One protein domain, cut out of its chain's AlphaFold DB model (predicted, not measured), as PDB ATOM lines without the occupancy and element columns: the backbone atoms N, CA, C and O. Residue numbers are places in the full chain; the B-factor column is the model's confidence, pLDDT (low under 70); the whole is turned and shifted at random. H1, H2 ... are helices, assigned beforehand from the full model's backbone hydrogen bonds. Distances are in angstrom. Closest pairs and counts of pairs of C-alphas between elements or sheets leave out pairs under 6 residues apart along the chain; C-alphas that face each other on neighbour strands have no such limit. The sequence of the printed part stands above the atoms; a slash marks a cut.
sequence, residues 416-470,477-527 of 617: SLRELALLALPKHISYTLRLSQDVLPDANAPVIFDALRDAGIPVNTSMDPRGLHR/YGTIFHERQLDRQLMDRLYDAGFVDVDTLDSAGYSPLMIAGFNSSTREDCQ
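What this domain is: This is residues 416 to 470 and 477 to 527 of the 617 residues of an uncharacterized protein of Aspergillus thermomutatus (UniProt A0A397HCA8). Two groups of short helices lie at opposite ends of the longest axis. In one, H1 packs on H3 and H2 lies near H1; the other has H4 and H5 among long loops, with H6 at its far end. The printed part has 106 residues with six named helices, H1 to H6 in order along the chain, and no named strand. The class is all helix, though named helices hold only 45 of these residues. The whole is only just compact, close to loose, with a radius of gyration of the C-alphas of 15.3 A, and spans 43 by 32 by 23 A.

Where its parts are: H1, residues 416 to 424, begins with C-alpha 416 at (25.428, 21.095, -45.321) and is 12.0 A long. H2 is residues 427 to 432. H3, residues 445 to 454, is the longest by residues and measures 14.2 A. H4, residues 488 to 496, is 12.1 A long. H5 is residues 512 to 516. H6, residues 522 to 527, ends with C-alpha 527 at (36.636, 22.177, -12.611).

How they stand to each other: H1 and H3 touch, with the C-alphas of Ala 421 and Leu 452 closest at 6.5 A, and run the same way at a steep tilt of 43 degrees. H1 and H2 are close but not clearly touching; their closest C-alphas, of Leu 422 and Ser 430, are 6.8 A apart. H2 and H3 are only just apart, closest 8.3 A. H4, H5 and H6 touch no helix. In each of the six helices every O i to N i+4 pair is within hydrogen-bond range.

The domain as a whole: The C-alphas farthest apart, of Pro 426 and Ser 521, are 45.2 A apart. Residues 471 to 476 are not printed, and C-alphas 470 and 477 are 13.9 A apart across this cut. The links H2 to H3 and H4 to H5 are long. Model confidence is under 70 at residues 468 to 470, 477 and 516 to 527.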
ATOM      1  N   SER A 416      24.948  19.995 -44.484       94.50
ATOM      2  CA  SER A 416      25.428  21.095 -45.321       94.50
ATOM      3  C   SER A 416      26.929  21.362 -45.113       94.50
ATOM      4  O   SER A 416      27.654  21.589 -46.078       94.50
ATOM      5  N   LEU A 417      27.421  21.304 -43.865       94.75
ATOM      6  CA  LEU A 417      28.848  21.473 -43.554       94.75
ATOM      7  C   LEU A 417      29.693  20.358 -44.187       94.75
ATOM      8  O   LEU A 417      30.736  20.626 -44.780       94.75
ATOM      9  N   ARG A 418      29.225  19.111 -44.082       95.12
ATOM     10  CA  ARG A 418      29.868  17.929 -44.662       95.12
ATOM     11  C   ARG A 418      29.922  17.987 -46.180       95.12
ATOM     12  O   ARG A 418      30.979  17.758 -46.752       95.12
ATOM     13  N   GLU A 419      28.795  18.276 -46.822       94.69
ATOM     14  CA  GLU A 419      28.695  18.356 -48.280       94.69
ATOM     15  C   GLU A 419      29.613  19.444 -48.829       94.69
ATOM     16  O   GLU A 419      30.378  19.191 -49.759       94.69
ATOM     17  N   LEU A 420      29.621  20.619 -48.193       94.69
ATOM     18  CA  LEU A 420      30.530  21.698 -48.560       94.69
ATOM     19  C   LEU A 420      31.999  21.284 -48.391       94.69
ATOM     20  O   LEU A 420      32.813  21.528 -49.281       94.69
ATOM     21  N   ALA A 421      32.338  20.610 -47.289       94.50
ATOM     22  CA  ALA A 421      33.685  20.102 -47.038       94.50
ATOM     23  C   ALA A 421      34.125  19.042 -48.057       94.50
ATOM     24  O   ALA A 421      35.257  19.086 -48.532       94.50
ATOM     25  N   LEU A 422      33.242  18.114 -48.431       93.50
ATOM     26  CA  LEU A 422      33.528  17.078 -49.427       93.50
ATOM     27  C   LEU A 422      33.681  17.644 -50.842       93.50
ATOM     28  O   LEU A 422      34.491  17.134 -51.614       93.50
ATOM     29  N   LEU A 423      32.923  18.690 -51.177       93.50
ATOM     30  CA  LEU A 423      32.994  19.346 -52.483       93.50
ATOM     31  C   LEU A 423      34.240  20.218 -52.634       93.50
ATOM     32  O   LEU A 423      34.820  20.272 -53.717       93.50
ATOM     33  N   ALA A 424      34.625  20.929 -51.575       93.75
ATOM     34  CA  ALA A 424      35.576  22.025 -51.686       93.75
ATOM     35  C   ALA A 424      36.971  21.713 -51.119       93.75
ATOM     36  O   ALA A 424      37.945  22.336 -51.545       93.75
ATOM     37  N   LEU A 425      37.110  20.755 -50.192       92.56
ATOM     38  CA  LEU A 425      38.417  20.409 -49.627       92.56
ATOM     39  C   LEU A 425      39.154  19.357 -50.476       92.56
ATOM     40  O   LEU A 425      38.554  18.394 -50.956       92.56
ATOM     41  N   PRO A 426      40.487  19.476 -50.626       90.31
ATOM     42  CA  PRO A 426      41.309  18.446 -51.249       90.31
ATOM     43  C   PRO A 426      41.198  17.088 -50.543       90.31
ATOM     44  O   PRO A 426      41.240  17.016 -49.317       90.31
ATOM     45  N   LYS A 427      41.215  15.991 -51.317       88.69
ATOM     46  CA  LYS A 427      41.071  14.611 -50.804       88.69
ATOM     47  C   LYS A 427      41.996  14.258 -49.631       88.69
ATOM     48  O   LYS A 427      41.598  13.498 -48.754       88.69
ATOM     49  N   HIS A 428      43.223  14.783 -49.614       86.81
ATOM     50  CA  HIS A 428      44.170  14.519 -48.527       86.81
ATOM     51  C   HIS A 428      43.721  15.158 -47.203       86.81
ATOM     52  O   HIS A 428      43.795  14.503 -46.170       86.81
ATOM     53  N   ILE A 429      43.176  16.381 -47.242       87.19
ATOM     54  CA  ILE A 429      42.576  17.047 -46.076       87.19
ATOM     55  C   ILE A 429      41.308  16.301 -45.656       87.19
ATOM     56  O   ILE A 429      41.125  16.035 -44.471       87.19
ATOM     57  N   SER A 430      40.470  15.884 -46.611       86.44
ATOM     58  CA  SER A 430      39.253  15.121 -46.312       86.44
ATOM     59  C   SER A 430      39.544  13.819 -45.560       86.44
ATOM     60  O   SER A 430      38.836  13.492 -44.609       86.44
ATOM     61  N   TYR A 431      40.615  13.108 -45.936       86.00
ATOM     62  CA  TYR A 431      41.067  11.903 -45.236       86.00
ATOM     63  C   TYR A 431      41.549  12.213 -43.812       86.00
ATOM     64  O   TYR A 431      41.139  11.542 -42.866       86.00
ATOM     65  N   THR A 432      42.363  13.260 -43.634       88.12
ATOM     66  CA  THR A 432      42.841  13.692 -42.308       88.12
ATOM     67  C   THR A 432      41.692  14.083 -41.380       88.12
ATOM     68  O   THR A 432      41.719  13.753 -40.196       88.12
ATOM     69  N   LEU A 433      40.661  14.737 -41.917       86.62
ATOM     70  CA  LEU A 433      39.477  15.158 -41.168       86.62
ATOM     71  C   LEU A 433      38.453  14.037 -40.950       86.62
ATOM     72  O   LEU A 433      37.443  14.276 -40.292       86.62
ATOM     73  N   ARG A 434      38.699  12.824 -41.469       86.38
ATOM     74  CA  ARG A 434      37.765  11.684 -41.419       86.38
ATOM     75  C   ARG A 434      36.389  12.016 -42.011       86.38
ATOM     76  O   ARG A 434      35.363  11.584 -41.493       86.38
ATOM     77  N   LEU A 435      36.357  12.798 -43.091       88.06
ATOM     78  CA  LEU A 435      35.114  13.073 -43.811       88.06
ATOM     79  C   LEU A 435      34.623  11.799 -44.509       88.06
ATOM     80  O   LEU A 435      35.381  11.133 -45.213       88.06
ATOM     81  N   SER A 436      33.341  11.493 -44.338       87.75
ATOM     82  CA  SER A 436      32.646  10.378 -44.984       87.75
ATOM     83  C   SER A 436      31.321  10.871 -45.557       87.75
ATOM     84  O   SER A 436      30.766  11.838 -45.046       87.75
ATOM     85  N   GLN A 437      30.806  10.218 -46.601       87.62
ATOM     86  CA  GLN A 437      29.485  10.521 -47.164       87.62
ATOM     87  C   GLN A 437      28.345  10.046 -46.247       87.62
ATOM     88  O   GLN A 437      27.257  10.618 -46.276       87.62
ATOM     89  N   ASP A 438      28.604   9.035 -45.416       88.25
ATOM     90  CA  ASP A 438      27.573   8.332 -44.642       88.25
ATOM     91  C   ASP A 438      27.489   8.805 -43.184       88.25
ATOM     92  O   ASP A 438      26.498   8.568 -42.506       88.25
ATOM     93  N   VAL A 439      28.507   9.523 -42.706       92.94
ATOM     94  CA  VAL A 439      28.609   9.993 -41.316       92.94
ATOM     95  C   VAL A 439      28.488  11.510 -41.271       92.94
ATOM     96  O   VAL A 439      29.012  12.203 -42.147       92.94
ATOM     97  N   LEU A 440      27.777  12.043 -40.278       94.62
ATOM     98  CA  LEU A 440      27.689  13.478 -40.035       94.62
ATOM     99  C   LEU A 440      28.824  13.951 -39.121       94.62
ATOM    100  O   LEU A 440      29.125  13.286 -38.133       94.62
ATOM    101  N   PRO A 441      29.438  15.113 -39.416       91.62
ATOM    102  CA  PRO A 441      30.412  15.722 -38.528       91.62
ATOM    103  C   PRO A 441      29.803  16.048 -37.169       91.62
ATOM    104  O   PRO A 441      28.820  16.791 -37.096       91.62
ATOM    105  N   ASP A 442      30.440  15.576 -36.105       89.31
ATOM    106  CA  ASP A 442      30.093  15.965 -34.744       89.31
ATOM    107  C   ASP A 442      31.335  16.402 -33.970       89.31
ATOM    108  O   ASP A 442      31.613  17.601 -33.914       89.31
ATOM    109  N   ALA A 443      32.159  15.467 -33.483       86.50
ATOM    110  CA  ALA A 443      33.365  15.801 -32.718       86.50
ATOM    111  C   ALA A 443      34.381  16.609 -33.541       86.50
ATOM    112  O   ALA A 443      35.016  17.543 -33.053       86.50
ATOM    113  N   ASN A 444      34.525  16.256 -34.819       88.19
ATOM    114  CA  ASN A 444      35.427  16.908 -35.765       88.19
ATOM    115  C   ASN A 444      34.803  18.128 -36.466       88.19
ATOM    116  O   ASN A 444      35.503  18.802 -37.225       88.19
ATOM    117  N   ALA A 445      33.523  18.439 -36.226       91.12
ATOM    118  CA  ALA A 445      32.830  19.532 -36.905       91.12
ATOM    119  C   ALA A 445      33.549  20.892 -36.772       91.12
ATOM    120  O   ALA A 445      33.627  21.596 -37.783       91.12
ATOM    121  N   PRO A 446      34.121  21.281 -35.606       89.62
ATOM    122  CA  PRO A 446      34.828  22.559 -35.491       89.62
ATOM    123  C   PRO A 446      36.067  22.614 -36.384       89.62
ATOM    124  O   PRO A 446      36.328  23.627 -37.026       89.62
ATOM    125  N   VAL A 447      36.795  21.498 -36.473       89.31
ATOM    126  CA  VAL A 447      38.014  21.388 -37.284       89.31
ATOM    127  C   VAL A 447      37.675  21.438 -38.773       89.31
ATOM    128  O   VAL A 447      38.382  22.078 -39.544       89.31
ATOM    129  N   ILE A 448      36.567  20.814 -39.184       91.94
ATOM    130  CA  ILE A 448      36.067  20.893 -40.565       91.94
ATOM    131  C   ILE A 448      35.663  22.325 -40.918       91.94
ATOM    132  O   ILE A 448      36.001  22.813 -41.996       91.94
ATOM    133  N   PHE A 449      34.968  23.007 -40.007       92.31
ATOM    134  CA  PHE A 449      34.580  24.402 -40.190       92.31
ATOM    135  C   PHE A 449      35.805  25.316 -40.344       92.31
ATOM    136  O   PHE A 449      35.857  26.122 -41.276       92.31
ATOM    137  N   ASP A 450      36.810  25.164 -39.478       90.69
ATOM    138  CA  ASP A 450      38.053  25.932 -39.571       90.69
ATOM    139  C   ASP A 450      38.816  25.620 -40.867       90.69
ATOM    140  O   ASP A 450      39.227  26.546 -41.554       90.69
ATOM    141  N   ALA A 451      38.913  24.350 -41.276       92.00
ATOM    142  CA  ALA A 451      39.583  23.964 -42.521       92.00
ATOM    143  C   ALA A 451      38.938  24.587 -43.771       92.00
ATOM    144  O   ALA A 451      39.643  25.012 -44.686       92.00
ATOM    145  N   LEU A 452      37.605  24.668 -43.814       93.50
ATOM    146  CA  LEU A 452      36.882  25.358 -44.886       93.50
ATOM    147  C   LEU A 452      37.205  26.857 -44.914       93.50
ATOM    148  O   LEU A 452      37.510  27.406 -45.974       93.50
ATOM    149  N   ARG A 453      37.175  27.513 -43.749       92.25
ATOM    150  CA  ARG A 453      37.497  28.940 -43.627       92.25
ATOM    151  C   ARG A 453      38.944  29.226 -44.026       92.25
ATOM    152  O   ARG A 453      39.195  30.182 -44.754       92.25
ATOM    153  N   ASP A 454      39.878  28.403 -43.567       90.62
ATOM    154  CA  ASP A 454      41.310  28.563 -43.817       90.62
ATOM    155  C   ASP A 454      41.655  28.313 -45.298       90.62
ATOM    156  O   ASP A 454      42.577  28.922 -45.836       90.62
ATOM    157  N   ALA A 455      40.856  27.497 -45.994       90.31
ATOM    158  CA  ALA A 455      40.899  27.341 -47.449       90.31
ATOM    159  C   ALA A 455      40.237  28.507 -48.223       90.31
ATOM    160  O   ALA A 455      40.166  28.466 -49.452       90.31
ATOM    161  N   GLY A 456      39.747  29.543 -47.532       90.44
ATOM    162  CA  GLY A 456      39.098  30.708 -48.138       90.44
ATOM    163  C   GLY A 456      37.685  30.440 -48.661       90.44
ATOM    164  O   GLY A 456      37.163  31.234 -49.444       90.44
ATOM    165  N   ILE A 457      37.056  29.334 -48.255       91.69
ATOM    166  CA  ILE A 457      35.700  28.982 -48.680       91.69
ATOM    167  C   ILE A 457      34.708  29.740 -47.791       91.69
ATOM    168  O   ILE A 457      34.795  29.654 -46.563       91.69
ATOM    169  N   PRO A 458      33.747  30.486 -48.366       87.38
ATOM    170  CA  PRO A 458      32.752  31.193 -47.576       87.38
ATOM    171  C   PRO A 458      31.811  30.190 -46.897       87.38
ATOM    172  O   PRO A 458      31.050  29.487 -47.561       87.38
ATOM    173  N   VAL A 459      31.844  30.143 -45.565       87.56
ATOM    174  CA  VAL A 459      30.936  29.333 -44.740       87.56
ATOM    175  C   VAL A 459      30.102  30.261 -43.866       87.56
ATOM    176  O   VAL A 459      30.629  31.188 -43.251       87.56
ATOM    177  N   ASN A 460      28.792  30.015 -43.796       85.38
ATOM    178  CA  ASN A 460      27.911  30.774 -42.916       85.38
ATOM    179  C   ASN A 460      28.282  30.504 -41.447       85.38
ATOM    180  O   ASN A 460      28.400  29.351 -41.034       85.38
ATOM    181  N   THR A 461      28.422  31.559 -40.643       84.69
ATOM    182  CA  THR A 461      28.733  31.472 -39.207       84.69
ATOM    183  C   THR A 461      27.709  30.661 -38.418       84.69
ATOM    184  O   THR A 461      28.057  30.071 -37.403       84.69
ATOM    185  N   SER A 462      26.465  30.557 -38.895       86.12
ATOM    186  CA  SER A 462      25.437  29.704 -38.290       86.12
ATOM    187  C   SER A 462      25.780  28.210 -38.343       86.12
ATOM    188  O   SER A 462      25.169  27.410 -37.632       86.12
ATOM    189  N   MET A 463      26.712  27.812 -39.212       87.56
ATOM    190  CA  MET A 463      27.203  26.439 -39.327       87.56
ATOM    191  C   MET A 463      28.351  26.154 -38.358       87.56
ATOM    192  O   MET A 463      28.711  24.985 -38.220       87.56
ATOM    193  N   ASP A 464      28.907  27.179 -37.692       87.38
ATOM    194  CA  ASP A 464      29.955  26.978 -36.695       87.38
ATOM    195  C   ASP A 464      29.367  26.186 -35.516       87.38
ATOM    196  O   ASP A 464      28.458  26.668 -34.831       87.38
ATOM    197  N   PRO A 465      29.857  24.965 -35.265       84.75
ATOM    198  CA  PRO A 465      29.373  24.131 -34.173       84.75
ATOM    199  C   PRO A 465      29.627  24.731 -32.782       84.75
ATOM    200  O   PRO A 465      28.952  24.347 -31.830       84.75
ATOM    201  N   ARG A 466      30.579  25.664 -32.661       79.00
ATOM    202  CA  ARG A 466      30.941  26.330 -31.403       79.00
ATOM    203  C   ARG A 466      30.077  27.546 -31.110       79.00
ATOM    204  O   ARG A 466      30.043  27.977 -29.965       79.00
ATOM    205  N   GLY A 467      29.388  28.109 -32.098       74.12
ATOM    206  CA  GLY A 467      28.621  29.342 -31.934       74.12
ATOM    207  C   GLY A 467      29.452  30.619 -31.772       74.12
ATOM    208  O   GLY A 467      30.627  30.665 -32.120       74.12
ATOM    209  N   LEU A 468      28.827  31.685 -31.256       58.03
ATOM    210  CA  LEU A 468      29.385  33.049 -31.184       58.03
ATOM    211  C   LEU A 468      30.506  33.255 -30.139       58.03
ATOM    212  O   LEU A 468      30.866  34.395 -29.854       58.03
ATOM    213  N   HIS A 469      31.104  32.194 -29.593       52.69
ATOM    214  CA  HIS A 469      32.246  32.290 -28.677       52.69
ATOM    215  C   HIS A 469      33.533  32.688 -29.427       52.69
ATOM    216  O   HIS A 469      34.451  31.892 -29.615       52.69
ATOM    217  N   ARG A 470      33.610  33.946 -29.877       38.62
ATOM    218  CA  ARG A 470      34.866  34.590 -30.275       38.62
ATOM    219  C   ARG A 470      35.507  35.216 -29.040       38.62
ATOM    220  O   ARG A 470      35.251  36.373 -28.734       38.62
ATOM    221  N   TYR A 477      33.691  21.684 -25.999       65.31
ATOM    222  CA  TYR A 477      32.978  21.189 -27.175       65.31
ATOM    223  C   TYR A 477      32.933  19.660 -27.086       65.31
ATOM    224  O   TYR A 477      33.964  18.995 -27.218       65.31
ATOM    225  N   GLY A 478      31.746  19.128 -26.802       71.56
ATOM    226  CA  GLY A 478      31.427  17.707 -26.828       71.56
ATOM    227  C   GLY A 478      30.513  17.375 -28.007       71.56
ATOM    228  O   GLY A 478      29.881  18.255 -28.591       71.56
ATOM    229  N   THR A 479      30.451  16.092 -28.351       86.12
ATOM    230  CA  THR A 479      29.466  15.550 -29.303       86.12
ATOM    231  C   THR A 479      28.046  15.740 -28.778       86.12
ATOM    232  O   THR A 479      27.854  15.908 -27.570       86.12
ATOM    233  N   ILE A 480      27.036  15.648 -29.649       88.00
ATOM    234  CA  ILE A 480      25.624  15.747 -29.245       88.00
ATOM    235  C   ILE A 480      25.268  14.747 -28.133       88.00
ATOM    236  O   ILE A 480      24.470  15.058 -27.258       88.00
ATOM    237  N   PHE A 481      25.927  13.586 -28.097       90.12
ATOM    238  CA  PHE A 481      25.708  12.552 -27.083       90.12
ATOM    239  C   PHE A 481      26.199  12.923 -25.675       90.12
ATOM    240  O   PHE A 481      25.835  12.249 -24.715       90.12
ATOM    241  N   HIS A 482      26.977  13.999 -25.513       86.19
ATOM    242  CA  HIS A 482      27.321  14.524 -24.187       86.19
ATOM    243  C   HIS A 482      26.150  15.274 -23.524       86.19
ATOM    244  O   HIS A 482      26.211  15.564 -22.325       86.19
ATOM    245  N   GLU A 483      25.078  15.574 -24.265       84.06
ATOM    246  CA  GLU A 483      23.867  16.184 -23.714       84.06
ATOM    247  C   GLU A 483      23.070  15.169 -22.884       84.06
ATOM    248  O   GLU A 483      22.458  14.234 -23.401       84.06
ATOM    249  N   ARG A 484      23.054  15.377 -21.562       79.94
ATOM    250  CA  ARG A 484      22.465  14.445 -20.578       79.94
ATOM    251  C   ARG A 484      20.953  14.287 -20.697       79.94
ATOM    252  O   ARG A 484      20.394  13.343 -20.153       79.94
ATOM    253  N   GLN A 485      20.291  15.257 -21.314       82.50
ATOM    254  CA  GLN A 485      18.836  15.324 -21.396       82.50
ATOM    255  C   GLN A 485      18.277  14.487 -22.548       82.50
ATOM    256  O   GLN A 485      17.065  14.301 -22.602       82.50
ATOM    257  N   LEU A 486      19.120  14.004 -23.466       85.31
ATOM    258  CA  LEU A 486      18.666  13.184 -24.583       85.31
ATOM    259  C   LEU A 486      18.089  11.862 -24.068       85.31
ATOM    260  O   LEU A 486      18.736  11.134 -23.316       85.31
ATOM    261  N   ASP A 487      16.872  11.545 -24.496       85.88
ATOM    262  CA  ASP A 487      16.301  10.223 -24.286       85.88
ATOM    263  C   ASP A 487      16.783   9.240 -25.364       85.88
ATOM    264  O   ASP A 487      17.408   9.608 -26.364       85.88
ATOM    265  N   ARG A 488      16.472   7.957 -25.163       88.38
ATOM    266  CA  ARG A 488      16.845   6.901 -26.106       88.38
ATOM    267  C   ARG A 488      16.306   7.157 -27.516       88.38
ATOM    268  O   ARG A 488      17.019   6.913 -28.479       88.38
ATOM    269  N   GLN A 489      15.068   7.631 -27.651       90.12
ATOM    270  CA  GLN A 489      14.436   7.804 -28.959       90.12
ATOM    271  C   GLN A 489      15.124   8.909 -29.773       90.12
ATOM    272  O   GLN A 489      15.331   8.762 -30.978       90.12
ATOM    273  N   LEU A 490      15.507  10.006 -29.120       90.56
ATOM    274  CA  LEU A 490      16.276  11.086 -29.727       90.56
ATOM    275  C   LEU A 490      17.704  10.650 -30.052       90.56
ATOM    276  O   LEU A 490      18.205  11.007 -31.119       90.56
ATOM    277  N   MET A 491      18.345   9.865 -29.180       91.12
ATOM    278  CA  MET A 491      19.663   9.288 -29.459       91.12
ATOM    279  C   MET A 491      19.630   8.367 -30.682       91.12
ATOM    280  O   MET A 491      20.448   8.553 -31.581       91.12
ATOM    281  N   ASP A 492      18.663   7.445 -30.755       93.75
ATOM    282  CA  ASP A 492      18.474   6.536 -31.894       93.75
ATOM    283  C   ASP A 492      18.270   7.348 -33.187       93.75
ATOM    284  O   ASP A 492      18.948   7.126 -34.185       93.75
ATOM    285  N   ARG A 493      17.429   8.390 -33.149       95.00
ATOM    286  CA  ARG A 493      17.197   9.274 -34.303       95.00
ATOM    287  C   ARG A 493      18.448  10.031 -34.756       95.00
ATOM    288  O   ARG A 493      18.657  10.199 -35.956       95.00
ATOM    289  N   LEU A 494      19.244  10.557 -33.826       94.94
ATOM    290  CA  LEU A 494      20.497  11.247 -34.153       94.94
ATOM    291  C   LEU A 494      21.514  10.264 -34.742       94.94
ATOM    292  O   LEU A 494      22.182  10.589 -35.727       94.94
ATOM    293  N   TYR A 495      21.583   9.056 -34.187       94.94
ATOM    294  CA  TYR A 495      22.437   7.989 -34.690       94.94
ATOM    295  C   TYR A 495      22.049   7.572 -36.113       94.94
ATOM    296  O   TYR A 495      22.896   7.578 -37.005       94.94
ATOM    297  N   ASP A 496      20.757   7.337 -36.359       94.81
ATOM    298  CA  ASP A 496      20.205   7.015 -37.680       94.81
ATOM    299  C   ASP A 496      20.427   8.145 -38.700       94.81
ATOM    300  O   ASP A 496      20.580   7.896 -39.897       94.81
ATOM    301  N   ALA A 497      20.484   9.400 -38.241       94.50
ATOM    302  CA  ALA A 497      20.820  10.546 -39.083       94.50
ATOM    303  C   ALA A 497      22.320  10.630 -39.438       94.50
ATOM    304  O   ALA A 497      22.685  11.414 -40.316       94.50
ATOM    305  N   GLY A 498      23.179   9.840 -38.783       94.12
ATOM    306  CA  GLY A 498      24.614   9.737 -39.052       94.12
ATOM    307  C   GLY A 498      25.524  10.315 -37.965       94.12
ATOM    308  O   GLY A 498      26.727  10.420 -38.201       94.12
ATOM    309  N   PHE A 499      25.005  10.701 -36.794       94.06
ATOM    310  CA  PHE A 499      25.839  11.066 -35.642       94.06
ATOM    311  C   PHE A 499      26.321   9.795 -34.934       94.06
ATOM    312  O   PHE A 499      25.566   9.173 -34.201       94.06
ATOM    313  N   VAL A 500      27.581   9.402 -35.133       93.12
ATOM    314  CA  VAL A 500      28.103   8.108 -34.632       93.12
ATOM    315  C   VAL A 500      29.207   8.238 -33.579       93.12
ATOM    316  O   VAL A 500      29.715   7.231 -33.094       93.12
ATOM    317  N   ASP A 501      29.579   9.463 -33.200       88.44
ATOM    318  CA  ASP A 501      30.671   9.753 -32.258       88.44
ATOM    319  C   ASP A 501      30.258   9.512 -30.780       88.44
ATOM    320  O   ASP A 501      30.372  10.397 -29.926       88.44
ATOM    321  N   VAL A 502      29.755   8.312 -30.470       88.19
ATOM    322  CA  VAL A 502      29.227   7.925 -29.142       88.19
ATOM    323  C   VAL A 502      30.312   7.630 -28.100       88.19
ATOM    324  O   VAL A 502      30.063   7.743 -26.903       88.19
ATOM    325  N   ASP A 503      31.529   7.306 -28.546       86.81
ATOM    326  CA  ASP A 503      32.675   6.986 -27.677       86.81
ATOM    327  C   ASP A 503      33.708   8.121 -27.602       86.81
ATOM    328  O   ASP A 503      34.731   8.011 -26.918       86.81
ATOM    329  N   THR A 504      33.477   9.215 -28.329       87.25
ATOM    330  CA  THR A 504      34.445  10.308 -28.426       87.25
ATOM    331  C   THR A 504      34.497  11.092 -27.126       87.25
ATOM    332  O   THR A 504      33.464  11.442 -26.571       87.25
ATOM    333  N   LEU A 505      35.705  11.389 -26.651       83.69
ATOM    334  CA  LEU A 505      35.895  12.210 -25.462       83.69
ATOM    335  C   LEU A 505      35.678  13.691 -25.791       83.69
ATOM    336  O   LEU A 505      36.152  14.172 -26.825       83.69
ATOM    337  N   ASP A 506      35.019  14.422 -24.898       76.44
ATOM    338  CA  ASP A 506      34.974  15.881 -24.937       76.44
ATOM    339  C   ASP A 506      36.355  16.507 -24.665       76.44
ATOM    340  O   ASP A 506      37.347  15.834 -24.353       76.44
ATOM    341  N   SER A 507      36.438  17.839 -24.740       73.25
ATOM    342  CA  SER A 507      37.703  18.534 -24.478       73.25
ATOM    343  C   SER A 507      38.188  18.429 -23.021       73.25
ATOM    344  O   SER A 507      39.312  18.839 -22.728       73.25
ATOM    345  N   ALA A 508      37.366  17.925 -22.098       71.81
ATOM    346  CA  ALA A 508      37.749  17.656 -20.716       71.81
ATOM    347  C   ALA A 508      38.177  16.202 -20.472       71.81
ATOM    348  O   ALA A 508      38.664  15.914 -19.369       71.81
ATOM    349  N   GLY A 509      38.093  15.346 -21.494       80.06
ATOM    350  CA  GLY A 509      38.494  13.945 -21.466       80.06
ATOM    351  C   GLY A 509      37.390  12.990 -21.012       80.06
ATOM    352  O   GLY A 509      37.702  11.856 -20.655       80.06
ATOM    353  N   TYR A 510      36.130  13.427 -20.991       81.56
ATOM    354  CA  TYR A 510      34.987  12.601 -20.608       81.56
ATOM    355  C   TYR A 510      34.291  12.040 -21.840       81.56
ATOM    356  O   TYR A 510      34.074  12.770 -22.797       81.56
ATOM    357  N   SER A 511      33.911  10.763 -21.811       87.44
ATOM    358  CA  SER A 511      32.993  10.207 -22.811       87.44
ATOM    359  C   SER A 511      31.536  10.554 -22.467       87.44
ATOM    360  O   SER A 511      31.241  10.837 -21.297       87.44
ATOM    361  N   PRO A 512      30.593  10.432 -23.420       85.44
ATOM    362  CA  PRO A 512      29.160  10.554 -23.153       85.44
ATOM    363  C   PRO A 512      28.691   9.720 -21.953       85.44
ATOM    364  O   PRO A 512      27.985  10.218 -21.075       85.44
ATOM    365  N   LEU A 513      29.174   8.476 -21.851       84.31
ATOM    366  CA  LEU A 513      28.838   7.566 -20.754       84.31
ATOM    367  C   LEU A 513      29.355   8.057 -19.393       84.31
ATOM    368  O   LEU A 513      28.663   7.916 -18.387       84.31
ATOM    369  N   MET A 514      30.548   8.661 -19.347       81.44
ATOM    370  CA  MET A 514      31.068   9.264 -18.115       81.44
ATOM    371  C   MET A 514      30.218  10.466 -17.698       81.44
ATOM    372  O   MET A 514      29.927  10.623 -16.513       81.44
ATOM    373  N   ILE A 515      29.791  11.292 -18.661       73.50
ATOM    374  CA  ILE A 515      28.979  12.489 -18.404       73.50
ATOM    375  C   ILE A 515      27.593  12.141 -17.849       73.50
ATOM    376  O   ILE A 515      27.113  12.858 -16.966       73.50
ATOM    377  N   ALA A 516      26.986  11.044 -18.307       63.66
ATOM    378  CA  ALA A 516      25.674  10.582 -17.852       63.66
ATOM    379  C   ALA A 516      25.603  10.318 -16.333       63.66
ATOM    380  O   ALA A 516      24.533  10.436 -15.740       63.66
ATOM    381  N   GLY A 517      26.734  10.007 -15.686       55.03
ATOM    382  CA  GLY A 517      26.806   9.721 -14.248       55.03
ATOM    383  C   GLY A 517      26.977  10.938 -13.326       55.03
ATOM    384  O   GLY A 517      26.897  10.788 -12.108       55.03
ATOM    385  N   PHE A 518      27.228  12.140 -13.854       55.84
ATOM    386  CA  PHE A 518      27.439  13.331 -13.021       55.84
ATOM    387  C   PHE A 518      26.108  14.035 -12.703       55.84
ATOM    388  O   PHE A 518      25.376  14.447 -13.604       55.84
ATOM    389  N   ASN A 519      25.835  14.296 -11.421       48.25
ATOM    390  CA  ASN A 519      24.817  15.274 -11.016       48.25
ATOM    391  C   ASN A 519      25.326  16.706 -11.260       48.25
ATOM    392  O   ASN A 519      26.534  16.956 -11.220       48.25
ATOM    393  N   SER A 520      24.418  17.658 -11.502       44.94
ATOM    394  CA  SER A 520      24.722  19.071 -11.805       44.94
ATOM    395  C   SER A 520      25.690  19.745 -10.819       44.94
ATOM    396  O   SER A 520      26.445  20.619 -11.228       44.94
ATOM    397  N   SER A 521      25.754  19.289  -9.567       42.44
ATOM    398  CA  SER A 521      26.648  19.806  -8.522       42.44
ATOM    399  C   SER A 521      28.123  19.395  -8.647       42.44
ATOM    400  O   SER A 521      28.989  20.037  -8.069       42.44
ATOM    401  N   THR A 522      28.447  18.335  -9.392       43.00
ATOM    402  CA  THR A 522      29.795  17.722  -9.360       43.00
ATOM    403  C   THR A 522      30.768  18.265 -10.413       43.00
ATOM    404  O   THR A 522      31.982  18.129 -10.260       43.00
ATOM    405  N   ARG A 523      30.270  18.931 -11.468       37.97
ATOM    406  CA  ARG A 523      31.122  19.507 -12.532       37.97
ATOM    407  C   ARG A 523      31.853  20.767 -12.052       37.97
ATOM    408  O   ARG A 523      33.023  20.939 -12.383       37.97
ATOM    409  N   GLU A 524      31.212  21.579 -11.208       40.41
ATOM    410  CA  GLU A 524      31.835  22.754 -10.572       40.41
ATOM    411  C   GLU A 524      32.996  22.352  -9.644       40.41
ATOM    412  O   GLU A 524      34.042  23.006  -9.617       40.41
ATOM    413  N   ASP A 525      32.867  21.214  -8.955       35.03
ATOM    414  CA  ASP A 525      33.908  20.694  -8.065       35.03
ATOM    415  C   ASP A 525      35.077  20.045  -8.825       35.03
ATOM    416  O   ASP A 525      36.233  20.221  -8.439       35.03
ATOM    417  N   CYS A 526      34.827  19.362  -9.950       34.19
ATOM    418  CA  CYS A 526      35.904  18.838 -10.800       34.19
ATOM    419  C   CYS A 526      36.664  19.945 -11.555       34.19
ATOM    420  O   CYS A 526      37.878  19.829 -11.748       34.19
ATOM    421  N   GLN A 527      35.995  21.035 -11.946       39.56
ATOM    422  CA  GLN A 527      36.636  22.177 -12.611       39.56
ATOM    423  C   GLN A 527      37.544  22.977 -11.662       39.56
ATOM    424  O   GLN A 527      38.603  23.447 -12.084       39.56
TER     425      GLN A 527